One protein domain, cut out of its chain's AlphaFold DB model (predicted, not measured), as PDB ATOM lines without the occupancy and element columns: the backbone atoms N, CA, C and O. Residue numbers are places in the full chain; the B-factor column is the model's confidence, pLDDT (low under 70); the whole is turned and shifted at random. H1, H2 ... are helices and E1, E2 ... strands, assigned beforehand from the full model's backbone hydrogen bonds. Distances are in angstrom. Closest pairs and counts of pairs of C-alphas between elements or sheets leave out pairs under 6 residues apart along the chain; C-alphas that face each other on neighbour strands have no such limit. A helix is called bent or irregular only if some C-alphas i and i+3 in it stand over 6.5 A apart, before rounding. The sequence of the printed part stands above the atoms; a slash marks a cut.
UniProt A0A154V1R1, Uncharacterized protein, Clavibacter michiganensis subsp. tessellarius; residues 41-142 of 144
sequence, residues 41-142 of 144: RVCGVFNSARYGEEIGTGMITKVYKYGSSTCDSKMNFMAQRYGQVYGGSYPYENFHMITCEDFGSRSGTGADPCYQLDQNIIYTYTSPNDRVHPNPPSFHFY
ATOM      1  N   ARG A  41      18.915  34.860  82.148       96.62
ATOM      2  CA  ARG A  41      18.328  33.572  82.504       96.62
ATOM      3  C   ARG A  41      18.855  32.503  81.566       96.62
ATOM      4  O   ARG A  41      19.286  32.808  80.452       96.62
ATOM      5  N   VAL A  42      18.776  31.260  82.012       97.12
ATOM      6  CA  VAL A  42      19.147  30.092  81.221       97.12
ATOM      7  C   VAL A  42      17.899  29.285  80.914       97.12
ATOM      8  O   VAL A  42      17.007  29.117  81.750       97.12
ATOM      9  N   CYS A  43      17.850  28.791  79.688       98.19
ATOM     10  CA  CYS A  43      16.820  27.889  79.212       98.19
ATOM     11  C   CYS A  43      17.477  26.696  78.555       98.19
ATOM     12  O   CYS A  43      18.497  26.863  77.881       98.19
ATOM     13  N   GLY A  44      16.891  25.518  78.708       97.94
ATOM     14  CA  GLY A  44      17.535  24.319  78.213       97.94
ATOM     15  C   GLY A  44      16.652  23.096  78.184       97.94
ATOM     16  O   GLY A  44      15.563  23.046  78.755       97.94
ATOM     17  N   VAL A  45      17.170  22.102  77.481       97.69
ATOM     18  CA  VAL A  45      16.582  20.776  77.334       97.69
ATOM     19  C   VAL A  45      17.663  19.732  77.583       97.69
ATOM     20  O   VAL A  45      18.826  19.941  77.220       97.69
ATOM     21  N   PHE A  46      17.302  18.620  78.210       96.62
ATOM     22  CA  PHE A  46      18.242  17.562  78.572       96.62
ATOM     23  C   PHE A  46      17.556  16.197  78.633       96.62
ATOM     24  O   PHE A  46      16.330  16.096  78.633       96.62
ATOM     25  N   ASN A  47      18.350  15.127  78.605       93.25
ATOM     26  CA  ASN A  47      17.815  13.770  78.518       93.25
ATOM     27  C   ASN A  47      17.455  13.186  79.885       93.25
ATOM     28  O   ASN A  47      16.402  12.573  80.029       93.25
ATOM     29  N   SER A  48      18.341  13.310  80.869       92.62
ATOM     30  CA  SER A  48      18.171  12.639  82.156       92.62
ATOM     31  C   SER A  48      18.928  13.351  83.264       92.62
ATOM     32  O   SER A  48      19.859  14.096  82.990       92.62
ATOM     33  N   ALA A  49      18.568  13.075  84.512       94.62
ATOM     34  CA  ALA A  49      19.332  13.465  85.687       94.62
ATOM     35  C   ALA A  49      19.458  12.279  86.654       94.62
ATOM     36  O   ALA A  49      18.634  11.353  86.629       94.62
ATOM     37  N   ARG A  50      20.502  12.283  87.486       90.19
ATOM     38  CA  ARG A  50      20.708  11.285  88.546       90.19
ATOM     39  C   ARG A  50      19.707  11.484  89.679       90.19
ATOM     40  O   ARG A  50      19.118  10.499  90.127       90.19
ATOM     41  N   TYR A  51      19.477  12.733  90.079       89.56
ATOM     42  CA  TYR A  51      18.487  13.115  91.086       89.56
ATOM     43  C   TYR A  51      17.479  14.134  90.527       89.56
ATOM     44  O   TYR A  51      17.760  14.836  89.562       89.56
ATOM     45  N   GLY A  52      16.277  14.192  91.111       81.06
ATOM     46  CA  GLY A  52      15.108  14.833  90.487       81.06
ATOM     47  C   GLY A  52      15.224  16.336  90.207       81.06
ATOM     48  O   GLY A  52      14.600  16.818  89.269       81.06
ATOM     49  N   GLU A  53      16.019  17.076  90.980       89.12
ATOM     50  CA  GLU A  53      16.214  18.519  90.771       89.12
ATOM     51  C   GLU A  53      17.470  18.842  89.955       89.12
ATOM     52  O   GLU A  53      17.681  19.993  89.575       89.12
ATOM     53  N   GLU A  54      18.305  17.854  89.648       95.44
ATOM     54  CA  GLU A  54      19.534  18.079  88.901       95.44
ATOM     55  C   GLU A  54      19.284  18.232  87.399       95.44
ATOM     56  O   GLU A  54      18.245  17.867  86.850       95.44
ATOM     57  N   ILE A  55      20.287  18.778  86.724       96.94
ATOM     58  CA  ILE A  55      20.293  19.020  85.291       96.94
ATOM     59  C   ILE A  55      21.441  18.199  84.683       96.94
ATOM     60  O   ILE A  55      22.611  18.432  84.996       96.94
ATOM     61  N   GLY A  56      21.111  17.211  83.844       95.62
ATOM     62  CA  GLY A  56      22.094  16.376  83.134       95.62
ATOM     63  C   GLY A  56      22.569  16.978  81.815       95.62
ATOM     64  O   GLY A  56      22.478  18.172  81.628       95.62
ATOM     65  N   THR A  57      23.116  16.188  80.898       95.44
ATOM     66  CA  THR A  57      23.745  16.653  79.650       95.44
ATOM     67  C   THR A  57      22.683  17.087  78.631       95.44
ATOM     68  O   THR A  57      21.665  16.412  78.417       95.44
ATOM     69  N   GLY A  58      22.904  18.209  77.941       96.19
ATOM     70  CA  GLY A  58      21.912  18.698  76.989       96.19
ATOM     71  C   GLY A  58      22.278  19.942  76.190       96.19
ATOM     72  O   GLY A  58      23.423  20.135  75.787       96.19
ATOM     73  N   MET A  59      21.283  20.772  75.888       97.50
ATOM     74  CA  MET A  59      21.470  22.030  75.161       97.50
ATOM     75  C   MET A  59      20.892  23.195  75.959       97.50
ATOM     76  O   MET A  59      19.836  23.047  76.578       97.50
ATOM     77  N   ILE A  60      21.567  24.344  75.923       97.81
ATOM     78  CA  ILE A  60      21.152  25.564  76.620       97.81
ATOM     79  C   ILE A  60      21.276  26.815  75.762       97.81
ATOM     80  O   ILE A  60      22.003  26.853  74.771       97.81
ATOM     81  N   THR A  61      20.617  27.874  76.215       97.88
ATOM     82  CA  THR A  61      20.827  29.246  75.762       97.88
ATOM     83  C   THR A  61      20.767  30.199  76.949       97.88
ATOM     84  O   THR A  61      19.926  30.044  77.839       97.88
ATOM     85  N   LYS A  62      21.611  31.234  76.922       97.19
ATOM     86  CA  LYS A  62      21.462  32.415  77.780       97.19
ATOM     87  C   LYS A  62      20.500  33.397  77.120       97.19
ATOM     88  O   LYS A  62      20.613  33.651  75.922       97.19
ATOM     89  N   VAL A  63      19.554  33.954  77.865       97.62
ATOM     90  CA  VAL A  63      18.588  34.952  77.377       97.62
ATOM     91  C   VAL A  63      18.432  36.077  78.392       97.62
ATOM     92  O   VAL A  63      18.735  35.913  79.568       97.62
ATOM     93  N   TYR A  64      17.947  37.234  77.954       97.00
ATOM     94  CA  TYR A  64      17.597  38.317  78.871       97.00
ATOM     95  C   TYR A  64      16.378  37.935  79.733       97.00
ATOM     96  O   TYR A  64      15.496  37.214  79.271       97.00
ATOM     97  N   LYS A  65      16.278  38.447  80.967       95.62
ATOM     98  CA  LYS A  65      15.250  38.071  81.963       95.62
ATOM     99  C   LYS A  65      13.793  38.298  81.544       95.62
ATOM    100  O   LYS A  65      12.903  37.689  82.122       95.62
ATOM    101  N   TYR A  66      13.548  39.147  80.548       95.94
ATOM    102  CA  TYR A  66      12.218  39.363  79.958       95.94
ATOM    103  C   TYR A  66      12.054  38.690  78.583       95.94
ATOM    104  O   TYR A  66      11.071  38.910  77.887       95.94
ATOM    105  N   GLY A  67      13.014  37.855  78.180       94.81
ATOM    106  CA  GLY A  67      13.077  37.174  76.888       94.81
ATOM    107  C   GLY A  67      12.388  35.808  76.845       94.81
ATOM    108  O   GLY A  67      12.865  34.938  76.123       94.81
ATOM    109  N   SER A  68      11.289  35.600  77.582       96.56
ATOM    110  CA  SER A  68      10.591  34.298  77.662       96.56
ATOM    111  C   SER A  68      10.235  33.732  76.280       96.56
ATOM    112  O   SER A  68      10.519  32.584  75.985       96.56
ATOM    113  N   SER A  69       9.749  34.567  75.359       97.56
ATOM    114  CA  SER A  69       9.452  34.120  73.989       97.56
ATOM    115  C   SER A  69      10.700  33.640  73.226       97.56
ATOM    116  O   SER A  69      10.637  32.689  72.445       97.56
ATOM    117  N   THR A  70      11.861  34.264  73.463       97.38
ATOM    118  CA  THR A  70      13.136  33.815  72.875       97.38
ATOM    119  C   THR A  70      13.589  32.492  73.489       97.38
ATOM    120  O   THR A  70      14.088  31.631  72.766       97.38
ATOM    121  N   CYS A  71      13.388  32.325  74.797       97.94
ATOM    122  CA  CYS A  71      13.614  31.074  75.509       97.94
ATOM    123  C   CYS A  71      12.784  29.936  74.893       97.94
ATOM    124  O   CYS A  71      13.368  28.968  74.409       97.94
ATOM    125  N   ASP A  72      11.463  30.107  74.785       98.44
ATOM    126  CA  ASP A  72      10.545  29.114  74.208       98.44
ATOM    127  C   ASP A  72      10.927  28.733  72.775       98.44
ATOM    128  O   ASP A  72      11.029  27.555  72.421       98.44
ATOM    129  N   SER A  73      11.190  29.737  71.932       98.38
ATOM    130  CA  SER A  73      11.593  29.525  70.538       98.38
ATOM    131  C   SER A  73      12.877  28.694  70.440       98.38
ATOM    132  O   SER A  73      12.952  27.740  69.658       98.38
ATOM    133  N   LYS A  74      13.879  29.005  71.271       97.81
ATOM    134  CA  LYS A  74      15.148  28.271  71.291       97.81
ATOM    135  C   LYS A  74      15.004  26.884  71.897       97.81
ATOM    136  O   LYS A  74      15.607  25.959  71.368       97.81
ATOM    137  N   MET A  75      14.200  26.703  72.942       98.19
ATOM    138  CA  MET A  75      13.924  25.383  73.517       98.19
ATOM    139  C   MET A  75      13.261  24.457  72.499       98.19
ATOM    140  O   MET A  75      13.720  23.330  72.325       98.19
ATOM    141  N   ASN A  76      12.275  24.953  71.747       97.81
ATOM    142  CA  ASN A  76      11.659  24.202  70.652       97.81
ATOM    143  C   ASN A  76      12.681  23.802  69.580       97.81
ATOM    144  O   ASN A  76      12.710  22.652  69.139       97.81
ATOM    145  N   PHE A  77      13.557  24.731  69.188       96.94
ATOM    146  CA  PHE A  77      14.635  24.433  68.249       96.94
ATOM    147  C   PHE A  77      15.602  23.372  68.802       96.94
ATOM    148  O   PHE A  77      15.921  22.408  68.106       96.94
ATOM    149  N   MET A  78      16.053  23.519  70.051       97.50
ATOM    150  CA  MET A  78      16.959  22.568  70.699       97.50
ATOM    151  C   MET A  78      16.320  21.180  70.788       97.50
ATOM    152  O   MET A  78      16.971  20.199  70.442       97.50
ATOM    153  N   ALA A  79      15.038  21.092  71.146       96.44
ATOM    154  CA  ALA A  79      14.320  19.826  71.244       96.44
ATOM    155  C   ALA A  79      14.294  19.058  69.911       96.44
ATOM    156  O   ALA A  79      14.609  17.869  69.866       96.44
ATOM    157  N   GLN A  80      14.013  19.751  68.802       94.94
ATOM    158  CA  GLN A  80      13.995  19.155  67.458       94.94
ATOM    159  C   GLN A  80      15.376  18.702  66.975       94.94
ATOM    160  O   GLN A  80      15.493  17.840  66.101       94.94
ATOM    161  N   ARG A  81      16.440  19.322  67.489       94.25
ATOM    162  CA  ARG A  81      17.816  19.076  67.051       94.25
ATOM    163  C   ARG A  81      18.618  18.216  68.020       94.25
ATOM    164  O   ARG A  81      19.708  17.787  67.643       94.25
ATOM    165  N   TYR A  82      18.070  17.915  69.194       94.00
ATOM    166  CA  TYR A  82      18.740  17.191  70.268       94.00
ATOM    167  C   TYR A  82      19.285  15.839  69.807       94.00
ATOM    168  O   TYR A  82      20.477  15.601  69.937       94.00
ATOM    169  N   GLY A  83      18.464  15.000  69.168       90.62
ATOM    170  CA  GLY A  83      18.894  13.669  68.711       90.62
ATOM    171  C   GLY A  83      19.966  13.677  67.613       90.62
ATOM    172  O   GLY A  83      20.604  12.657  67.371       90.62
ATOM    173  N   GLN A  84      20.187  14.821  66.953       90.25
ATOM    174  CA  GLN A  84      21.288  15.015  65.999       90.25
ATOM    175  C   GLN A  84      22.591  15.418  66.706       90.25
ATOM    176  O   GLN A  84      23.667  15.181  66.171       90.25
ATOM    177  N   VAL A  85      22.498  16.049  67.882       89.94
ATOM    178  CA  VAL A  85      23.651  16.385  68.734       89.94
ATOM    179  C   VAL A  85      24.055  15.178  69.577       89.94
ATOM    180  O   VAL A  85      25.223  14.812  69.633       89.94
ATOM    181  N   TYR A  86      23.068  14.539  70.196       87.38
ATOM    182  CA  TYR A  86      23.208  13.379  71.059       87.38
ATOM    183  C   TYR A  86      22.584  12.187  70.339       87.38
ATOM    184  O   TYR A  86      21.392  11.925  70.488       87.38
ATOM    185  N   GLY A  87      23.378  11.534  69.484       84.31
ATOM    186  CA  GLY A  87      22.926  10.519  68.527       84.31
ATOM    187  C   GLY A  87      21.903   9.532  69.099       84.31
ATOM    188  O   GLY A  87      22.214   8.769  70.008       84.31
ATOM    189  N   GLY A  88      20.680   9.550  68.559       74.75
ATOM    190  CA  GLY A  88      19.603   8.626  68.952       74.75
ATOM    191  C   GLY A  88      18.958   8.900  70.318       74.75
ATOM    192  O   GLY A  88      18.153   8.093  70.775       74.75
ATOM    193  N   SER A  89      19.292  10.020  70.963       87.19
ATOM    194  CA  SER A  89      18.735  10.440  72.251       87.19
ATOM    195  C   SER A  89      17.616  11.478  72.097       87.19
ATOM    196  O   SER A  89      17.475  12.127  71.056       87.19
ATOM    197  N   TYR A  90      16.830  11.658  73.157       90.25
ATOM    198  CA  TYR A  90      15.700  12.587  73.212       90.25
ATOM    199  C   TYR A  90      15.777  13.491  74.448       90.25
ATOM    200  O   TYR A  90      16.197  13.031  75.510       90.25
ATOM    201  N   PRO A  91      15.355  14.760  74.356       92.50
ATOM    202  CA  PRO A  91      15.256  15.624  75.518       92.50
ATOM    203  C   PRO A  91      13.942  15.337  76.250       92.50
ATOM    204  O   PRO A  91      12.888  15.814  75.833       92.50
ATOM    205  N   TYR A  92      13.994  14.527  77.305       92.88
ATOM    206  CA  TYR A  92      12.815  14.217  78.120       92.88
ATOM    207  C   TYR A  92      12.496  15.317  79.131       92.88
ATOM    208  O   TYR A  92      11.340  15.484  79.507       92.88
ATOM    209  N   GLU A  93      13.507  16.085  79.523       95.62
ATOM    210  CA  GLU A  93      13.417  17.086  80.574       95.62
ATOM    211  C   GLU A  93      13.795  18.470  80.045       95.62
ATOM    212  O   GLU A  93      14.498  18.631  79.037       95.62
ATOM    213  N   ASN A  94      13.316  19.499  80.734       96.75
ATOM    214  CA  ASN A  94      13.583  20.879  80.371       96.75
ATOM    215  C   ASN A  94      13.561  21.804  81.586       96.75
ATOM    216  O   ASN A  94      13.056  21.464  82.653       96.75
ATOM    217  N   PHE A  95      14.119  22.992  81.403       97.06
ATOM    218  CA  PHE A  95      14.028  24.071  82.369       97.06
ATOM    219  C   PHE A  95      13.914  25.401  81.633       97.06
ATOM    220  O   PHE A  95      14.525  25.620  80.581       97.06
ATOM    221  N   HIS A  96      13.120  26.295  82.204       97.81
ATOM    222  CA  HIS A  96      12.707  27.524  81.556       97.81
ATOM    223  C   HIS A  96      12.988  28.714  82.470       97.81
ATOM    224  O   HIS A  96      12.506  28.771  83.600       97.81
ATOM    225  N   MET A  97      13.744  29.681  81.950       97.31
ATOM    226  CA  MET A  97      14.019  30.968  82.591       97.31
ATOM    227  C   MET A  97      14.571  30.865  84.025       97.31
ATOM    228  O   MET A  97      14.237  31.695  84.875       97.31
ATOM    229  N   ILE A  98      15.437  29.884  84.297       95.88
ATOM    230  CA  ILE A  98      16.114  29.766  85.599       95.88
ATOM    231  C   ILE A  98      17.280  30.751  85.692       95.88
ATOM    232  O   ILE A  98      17.770  31.250  84.673       95.88
ATOM    233  N   THR A  99      17.713  31.087  86.905       94.81
ATOM    234  CA  THR A  99      18.877  31.965  87.075       94.81
ATOM    235  C   THR A  99      20.167  31.224  86.729       94.81
ATOM    236  O   THR A  99      20.199  29.994  86.651       94.81
ATOM    237  N   CYS A 100      21.238  31.974  86.497       92.69
ATOM    238  CA  CYS A 100      22.534  31.389  86.180       92.69
ATOM    239  C   CYS A 100      23.112  30.597  87.365       92.69
ATOM    240  O   CYS A 100      23.732  29.553  87.172       92.69
ATOM    241  N   GLU A 101      22.837  31.046  88.589       91.56
ATOM    242  CA  GLU A 101      23.211  30.376  89.834       91.56
ATOM    243  C   GLU A 101      22.442  29.066  90.029       91.56
ATOM    244  O   GLU A 101      23.051  28.056  90.375       91.56
ATOM    245  N   ASP A 102      21.128  29.065  89.765       93.50
ATOM    246  CA  ASP A 102      20.298  27.856  89.838       93.50
ATOM    247  C   ASP A 102      20.742  26.822  88.798       93.50
ATOM    248  O   ASP A 102      20.898  25.638  89.090       93.50
ATOM    249  N   PHE A 103      21.042  27.272  87.578       94.69
ATOM    250  CA  PHE A 103      21.617  26.389  86.573       94.69
ATOM    251  C   PHE A 103      22.983  25.841  87.019       94.69
ATOM    252  O   PHE A 103      23.235  24.640  86.905       94.69
ATOM    253  N   GLY A 104      23.863  26.690  87.549       92.75
ATOM    254  CA  GLY A 104      25.192  26.300  88.019       92.75
ATOM    255  C   GLY A 104      25.168  25.274  89.155       92.75
ATOM    256  O   GLY A 104      25.948  24.316  89.134       92.75
ATOM    257  N   SER A 105      24.253  25.436  90.116       92.00
ATOM    258  CA  SER A 105      24.091  24.522  91.253       92.00
ATOM    259  C   SER A 105      23.520  23.166  90.828       92.00
ATOM    260  O   SER A 105      23.986  22.129  91.298       92.00
ATOM    261  N   ARG A 106      22.567  23.154  89.890       94.31
ATOM    262  CA  ARG A 106      21.859  21.937  89.459       94.31
ATOM    263  C   ARG A 106      22.586  21.152  88.365       94.31
ATOM    264  O   ARG A 106      22.384  19.944  88.248       94.31
ATOM    265  N   SER A 107      23.438  21.808  87.575       93.00
ATOM    266  CA  SER A 107      24.212  21.187  86.479       93.00
ATOM    267  C   SER A 107      25.553  20.584  86.907       93.00
ATOM    268  O   SER A 107      26.282  20.059  86.071       93.00
ATOM    269  N   GLY A 108      25.930  20.699  88.184       87.31
ATOM    270  CA  GLY A 108      27.231  20.231  88.670       87.31
ATOM    271  C   GLY A 108      28.412  21.130  88.282       87.31
ATOM    272  O   GLY A 108      29.556  20.759  88.530       87.31
ATOM    273  N   THR A 109      28.153  22.315  87.713       87.12
ATOM    274  CA  THR A 109      29.181  23.341  87.456       87.12
ATOM    275  C   THR A 109      29.730  23.916  88.766       87.12
ATOM    276  O   THR A 109      30.914  24.230  88.861       87.12
ATOM    277  N   GLY A 110      28.879  24.057  89.788       80.62
ATOM    278  CA  GLY A 110      29.271  24.552  91.116       80.62
ATOM    279  C   GLY A 110      29.521  26.065  91.197       80.62
ATOM    280  O   GLY A 110      29.809  26.575  92.276       80.62
ATOM    281  N   ALA A 111      29.384  26.788  90.085       81.44
ATOM    282  CA  ALA A 111      29.438  28.245  89.996       81.44
ATOM    283  C   ALA A 111      28.500  28.739  88.881       81.44
ATOM    284  O   ALA A 111      28.041  27.932  88.074       81.44
ATOM    285  N   ASP A 112      28.238  30.048  88.823       86.38
ATOM    286  CA  ASP A 112      27.509  30.691  87.719       86.38
ATOM    287  C   ASP A 112      28.303  30.528  86.406       86.38
ATOM    288  O   ASP A 112      29.402  31.075  86.320       86.38
ATOM    289  N   PRO A 113      27.801  29.804  85.385       85.69
ATOM    290  CA  PRO A 113      28.500  29.627  84.111       85.69
ATOM    291  C   PRO A 113      28.150  30.681  83.052       85.69
ATOM    292  O   PRO A 113      28.706  30.650  81.955       85.69
ATOM    293  N   CYS A 114      27.225  31.605  83.319       89.94
ATOM    294  CA  CYS A 114      26.710  32.525  82.303       89.94
ATOM    295  C   CYS A 114      27.766  33.483  81.746       89.94
ATOM    296  O   CYS A 114      27.621  33.903  80.596       89.94
ATOM    297  N   TYR A 115      28.842  33.757  82.493       87.38
ATOM    298  CA  TYR A 115      29.971  34.568  82.018       87.38
ATOM    299  C   TYR A 115      30.706  33.942  80.819       87.38
ATOM    300  O   TYR A 115      31.438  34.636  80.117       87.38
ATOM    301  N   GLN A 116      30.528  32.636  80.587       89.06
ATOM    302  CA  GLN A 116      31.110  31.893  79.462       89.06
ATOM    303  C   GLN A 116      30.163  31.801  78.261       89.06
ATOM    304  O   GLN A 116      30.542  31.272  77.219       89.06
ATOM    305  N   LEU A 117      28.917  32.253  78.418       92.38
ATOM    306  CA  LEU A 117      27.862  32.088  77.428       92.38
ATOM    307  C   LEU A 117      27.530  33.432  76.801       92.38
ATOM    308  O   LEU A 117      27.306  34.417  77.497       92.38
ATOM    309  N   ASP A 118      27.375  33.459  75.489       95.19
ATOM    310  CA  ASP A 118      26.836  34.629  74.802       95.19
ATOM    311  C   ASP A 118      25.304  34.626  74.816       95.19
ATOM    312  O   ASP A 118      24.645  33.583  74.724       95.19
ATOM    313  N   GLN A 119      24.710  35.818  74.919       95.31
ATOM    314  CA  GLN A 119      23.259  35.971  74.872       95.31
ATOM    315  C   GLN A 119      22.708  35.483  73.525       95.31
ATOM    316  O   GLN A 119      23.215  35.822  72.460       95.31
ATOM    317  N   ASN A 120      21.596  34.753  73.577       95.56
ATOM    318  CA  ASN A 120      20.868  34.214  72.433       95.56
ATOM    319  C   ASN A 120      21.680  33.233  71.576       95.56
ATOM    320  O   ASN A 120      21.280  32.936  70.446       95.56
ATOM    321  N   ILE A 121      22.759  32.677  72.111       96.75
ATOM    322  CA  ILE A 121      23.534  31.623  71.469       96.75
ATOM    323  C   ILE A 121      23.210  30.275  72.111       96.75
ATOM    324  O   ILE A 121      23.013  30.179  73.322       96.75
ATOM    325  N   ILE A 122      23.118  29.239  71.274       97.69
ATOM    326  CA  ILE A 122      22.867  27.870  71.718       97.69
ATOM    327  C   ILE A 122      24.204  27.176  71.955       97.69
ATOM    328  O   ILE A 122      25.090  27.187  71.100       97.69
ATOM    329  N   TYR A 123      24.313  26.533  73.108       97.50
ATOM    330  CA  TYR A 123      25.448  25.713  73.494       97.50
ATOM    331  C   TYR A 123      24.974  24.290  73.751       97.50
ATOM    332  O   TYR A 123      23.897  24.059  74.302       97.50
ATOM    333  N   THR A 124      25.799  23.328  73.368       95.88
ATOM    334  CA  THR A 124      25.753  21.990  73.959       95.88
ATOM    335  C   THR A 124      26.491  22.048  75.289       95.88
ATOM    336  O   THR A 124      27.472  22.785  75.409       95.88
ATOM    337  N   TYR A 125      26.012  21.320  76.289       94.75
ATOM    338  CA  TYR A 125      26.678  21.241  77.579       94.75
ATOM    339  C   TYR A 125      26.668  19.821  78.120       94.75
ATOM    340  O   TYR A 125      25.703  19.079  77.921       94.75
ATOM    341  N   THR A 126      27.729  19.473  78.836       94.62
ATOM    342  CA  THR A 126      27.839  18.220  79.584       94.62
ATOM    343  C   THR A 126      27.648  18.454  81.073       94.62
ATOM    344  O   THR A 126      27.919  19.543  81.573       94.62
ATOM    345  N   SER A 127      27.185  17.429  81.784       95.00
ATOM    346  CA  SER A 127      26.990  17.478  83.232       95.00
ATOM    347  C   SER A 127      27.342  16.135  83.883       95.00
ATOM    348  O   SER A 127      27.013  15.076  83.333       95.00
ATOM    349  N   PRO A 128      27.983  16.138  85.069       95.06
ATOM    350  CA  PRO A 128      28.245  14.918  85.827       95.06
ATOM    351  C   PRO A 128      26.951  14.318  86.393       95.06
ATOM    352  O   PRO A 128      26.928  13.137  86.747       95.06
ATOM    353  N   ASN A 129      25.881  15.115  86.436       95.44
ATOM    354  CA  ASN A 129      24.574  14.739  86.955       95.44
ATOM    355  C   ASN A 129      23.716  14.012  85.913       95.44
ATOM    356  O   ASN A 129      22.603  13.601  86.223       95.44
ATOM    357  N   ASP A 130      24.202  13.818  84.683       93.25
ATOM    358  CA  ASP A 130      23.513  12.973  83.712       93.25
ATOM    359  C   ASP A 130      23.546  11.497  84.152       93.25
ATOM    360  O   ASP A 130      24.555  10.991  84.664       93.25
ATOM    361  N   ARG A 131      22.429  10.787  83.974       92.75
ATOM    362  CA  ARG A 131      22.317   9.367  84.334       92.75
ATOM    363  C   ARG A 131      22.838   8.439  83.235       92.75
ATOM    364  O   ARG A 131      23.287   7.341  83.547       92.75
ATOM    365  N   VAL A 132      22.763   8.856  81.974       88.19
ATOM    366  CA  VAL A 132      23.122   8.053  80.797       88.19
ATOM    367  C   VAL A 132      24.544   8.369  80.320       88.19
ATOM    368  O   VAL A 132      25.315   7.452  80.052       88.19
ATOM    369  N   HIS A 133      24.920   9.649  80.258       85.88
ATOM    370  CA  HIS A 133      26.213  10.123  79.748       85.88
ATOM    371  C   HIS A 133      26.867  11.166  80.680       85.88
ATOM    372  O   HIS A 133      27.048  12.326  80.283       85.88
ATOM    373  N   PRO A 134      27.224  10.790  81.922       91.56
ATOM    374  CA  PRO A 134      27.858  11.703  82.869       91.56
ATOM    375  C   PRO A 134      29.246  12.120  82.383       91.56
ATOM    376  O   PRO A 134      30.107  11.275  82.145       91.56
ATOM    377  N   ASN A 135      29.482  13.425  82.278       92.88
ATOM    378  CA  ASN A 135      30.771  13.994  81.884       92.88
ATOM    379  C   ASN A 135      31.041  15.278  82.680       92.88
ATOM    380  O   ASN A 135      30.085  15.943  83.069       92.88
ATOM    381  N   PRO A 136      32.306  15.669  82.915       93.00
ATOM    382  CA  PRO A 136      32.610  16.942  83.564       93.00
ATOM    383  C   PRO A 136      31.909  18.124  82.874       93.00
ATOM    384  O   PRO A 136      31.729  18.069  81.653       93.00
ATOM    385  N   PRO A 137      31.528  19.185  83.609       93.12
ATOM    386  CA  PRO A 137      30.872  20.343  83.016       93.12
ATOM    387  C   PRO A 137      31.712  20.964  81.901       93.12
ATOM    388  O   PRO A 137      32.885  21.286  82.091       93.12
ATOM    389  N   SER A 138      31.111  21.122  80.728       93.44
ATOM    390  CA  SER A 138      31.727  21.789  79.582       93.44
ATOM    391  C   SER A 138      30.650  22.421  78.712       93.44
ATOM    392  O   SER A 138      29.513  21.947  78.704       93.44
ATOM    393  N   PHE A 139      31.006  23.482  77.989       94.19
ATOM    394  CA  PHE A 139      30.121  24.178  77.061       94.19
ATOM    395  C   PHE A 139      30.781  24.239  75.689       94.19
ATOM    396  O   PHE A 139      31.912  24.710  75.556       94.19
ATOM    397  N   HIS A 140      30.064  23.805  74.659       95.00
ATOM    398  CA  HIS A 140      30.526  23.908  73.279       95.00
ATOM    399  C   HIS A 140      29.484  24.618  72.436       95.00
ATOM    400  O   HIS A 140      28.306  24.244  72.442       95.00
ATOM    401  N   PHE A 141      29.935  25.633  71.702       93.50
ATOM    402  CA  PHE A 141      29.099  26.348  70.754       93.50
ATOM    403  C   PHE A 141      28.473  25.360  69.775       93.50
ATOM    404  O   PHE A 141      29.161  24.557  69.137       93.50
ATOM    405  N   TYR A 142      27.154  25.424  69.658       90.94
ATOM    406  CA  TYR A 142      26.447  24.644  68.669       90.94
ATOM    407  C   TYR A 142      26.551  25.361  67.319       90.94
ATOM    408  O   TYR A 142      25.818  26.310  67.042       90.94
TER     409      TYR A 142
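What this domain is: This is residues 41 to 142 of the 144 residues of an uncharacterized protein of Clavibacter michiganensis subsp. tessellarius (UniProt A0A154V1R1). A twisted sheet of five strands has the long helix H1 packed along one face, over E1 and E2, and the short helix H2 over part of the opposite face, near E1. The printed part has 102 residues, with two named helices and five named strands in the order E1, E2, H1, E3, H2, E4, E5. The antiparallel sheet has the order E3, E1, E2, E4, E5, and the class is mixed, helices and strands. The whole is compact and rounded, with a radius of gyration of the C-alphas of 11.9 A and spans of 33 by 28 by 23 A.

How they stand to each other: Start with E1, residues 41 to 46, and its hairpin partner E2, residues 58 to 64; N 43 and O 61 are 3.0 A apart. H1, residues 68 to 85, runs along the strands, its height over the sheet 7.7 A; its closest C-alphas to E1 are Cys 71 and Cys 43, 5.8 A. Edge strand E3, residues 93 to 98, is antiparallel to E1, with N 44 and O 95 at 3.0 A; E2, H1 and E3 form a split strand-helix-strand unit, two strands running the same way with a helix between them in the chain and E1 between them in the sheet, its crossover right-handed. H2, residues 100 to 106, is on the opposite face from H1, at a height over the sheet of 9.9 A; it lies over E1, and only just not over E3, on which 2 of its 7 C-alphas fall. Its closest C-alphas to E1 are Cys 100 and Arg 41, 6.0 A. E4, residues 122 to 126, is antiparallel to E2, with N 60 and O 123 at 2.9 A, and forms a hairpin with edge strand E5, residues 138 to 141, where N 124 and O 140 are 2.8 A apart. In H2 every O i to N i+4 pair is within hydrogen-bond range; in H1, 12 of 14 are.

Where its parts are: Find C-alpha 41 at (18.328, 33.572, 82.504), where E1 begins; it is 16.5 A long, and E2 20.2 A. H1 starts at C-alpha 68, (10.591, 34.298, 77.662), and spans 23.9 A; it has a kink of 41 degrees near residue 79 and is irregular, C-alphas 80 and 83 being 7.5 A apart. E3 is 13.9 A long, H2 10.0 A and E4 13.4 A. E5, 10.3 A long, ends at C-alpha 141, (29.099, 26.348, 70.754).

The domain as a whole: The C-alphas farthest apart, of Tyr 66 and Gly 88, are 33.5 A apart. The printed part has no cut; the long links are E1 to E2, H2 to E4 and E4 to E5. Mean pLDDT of the printed part is 93.5, and no printed residue is under 70.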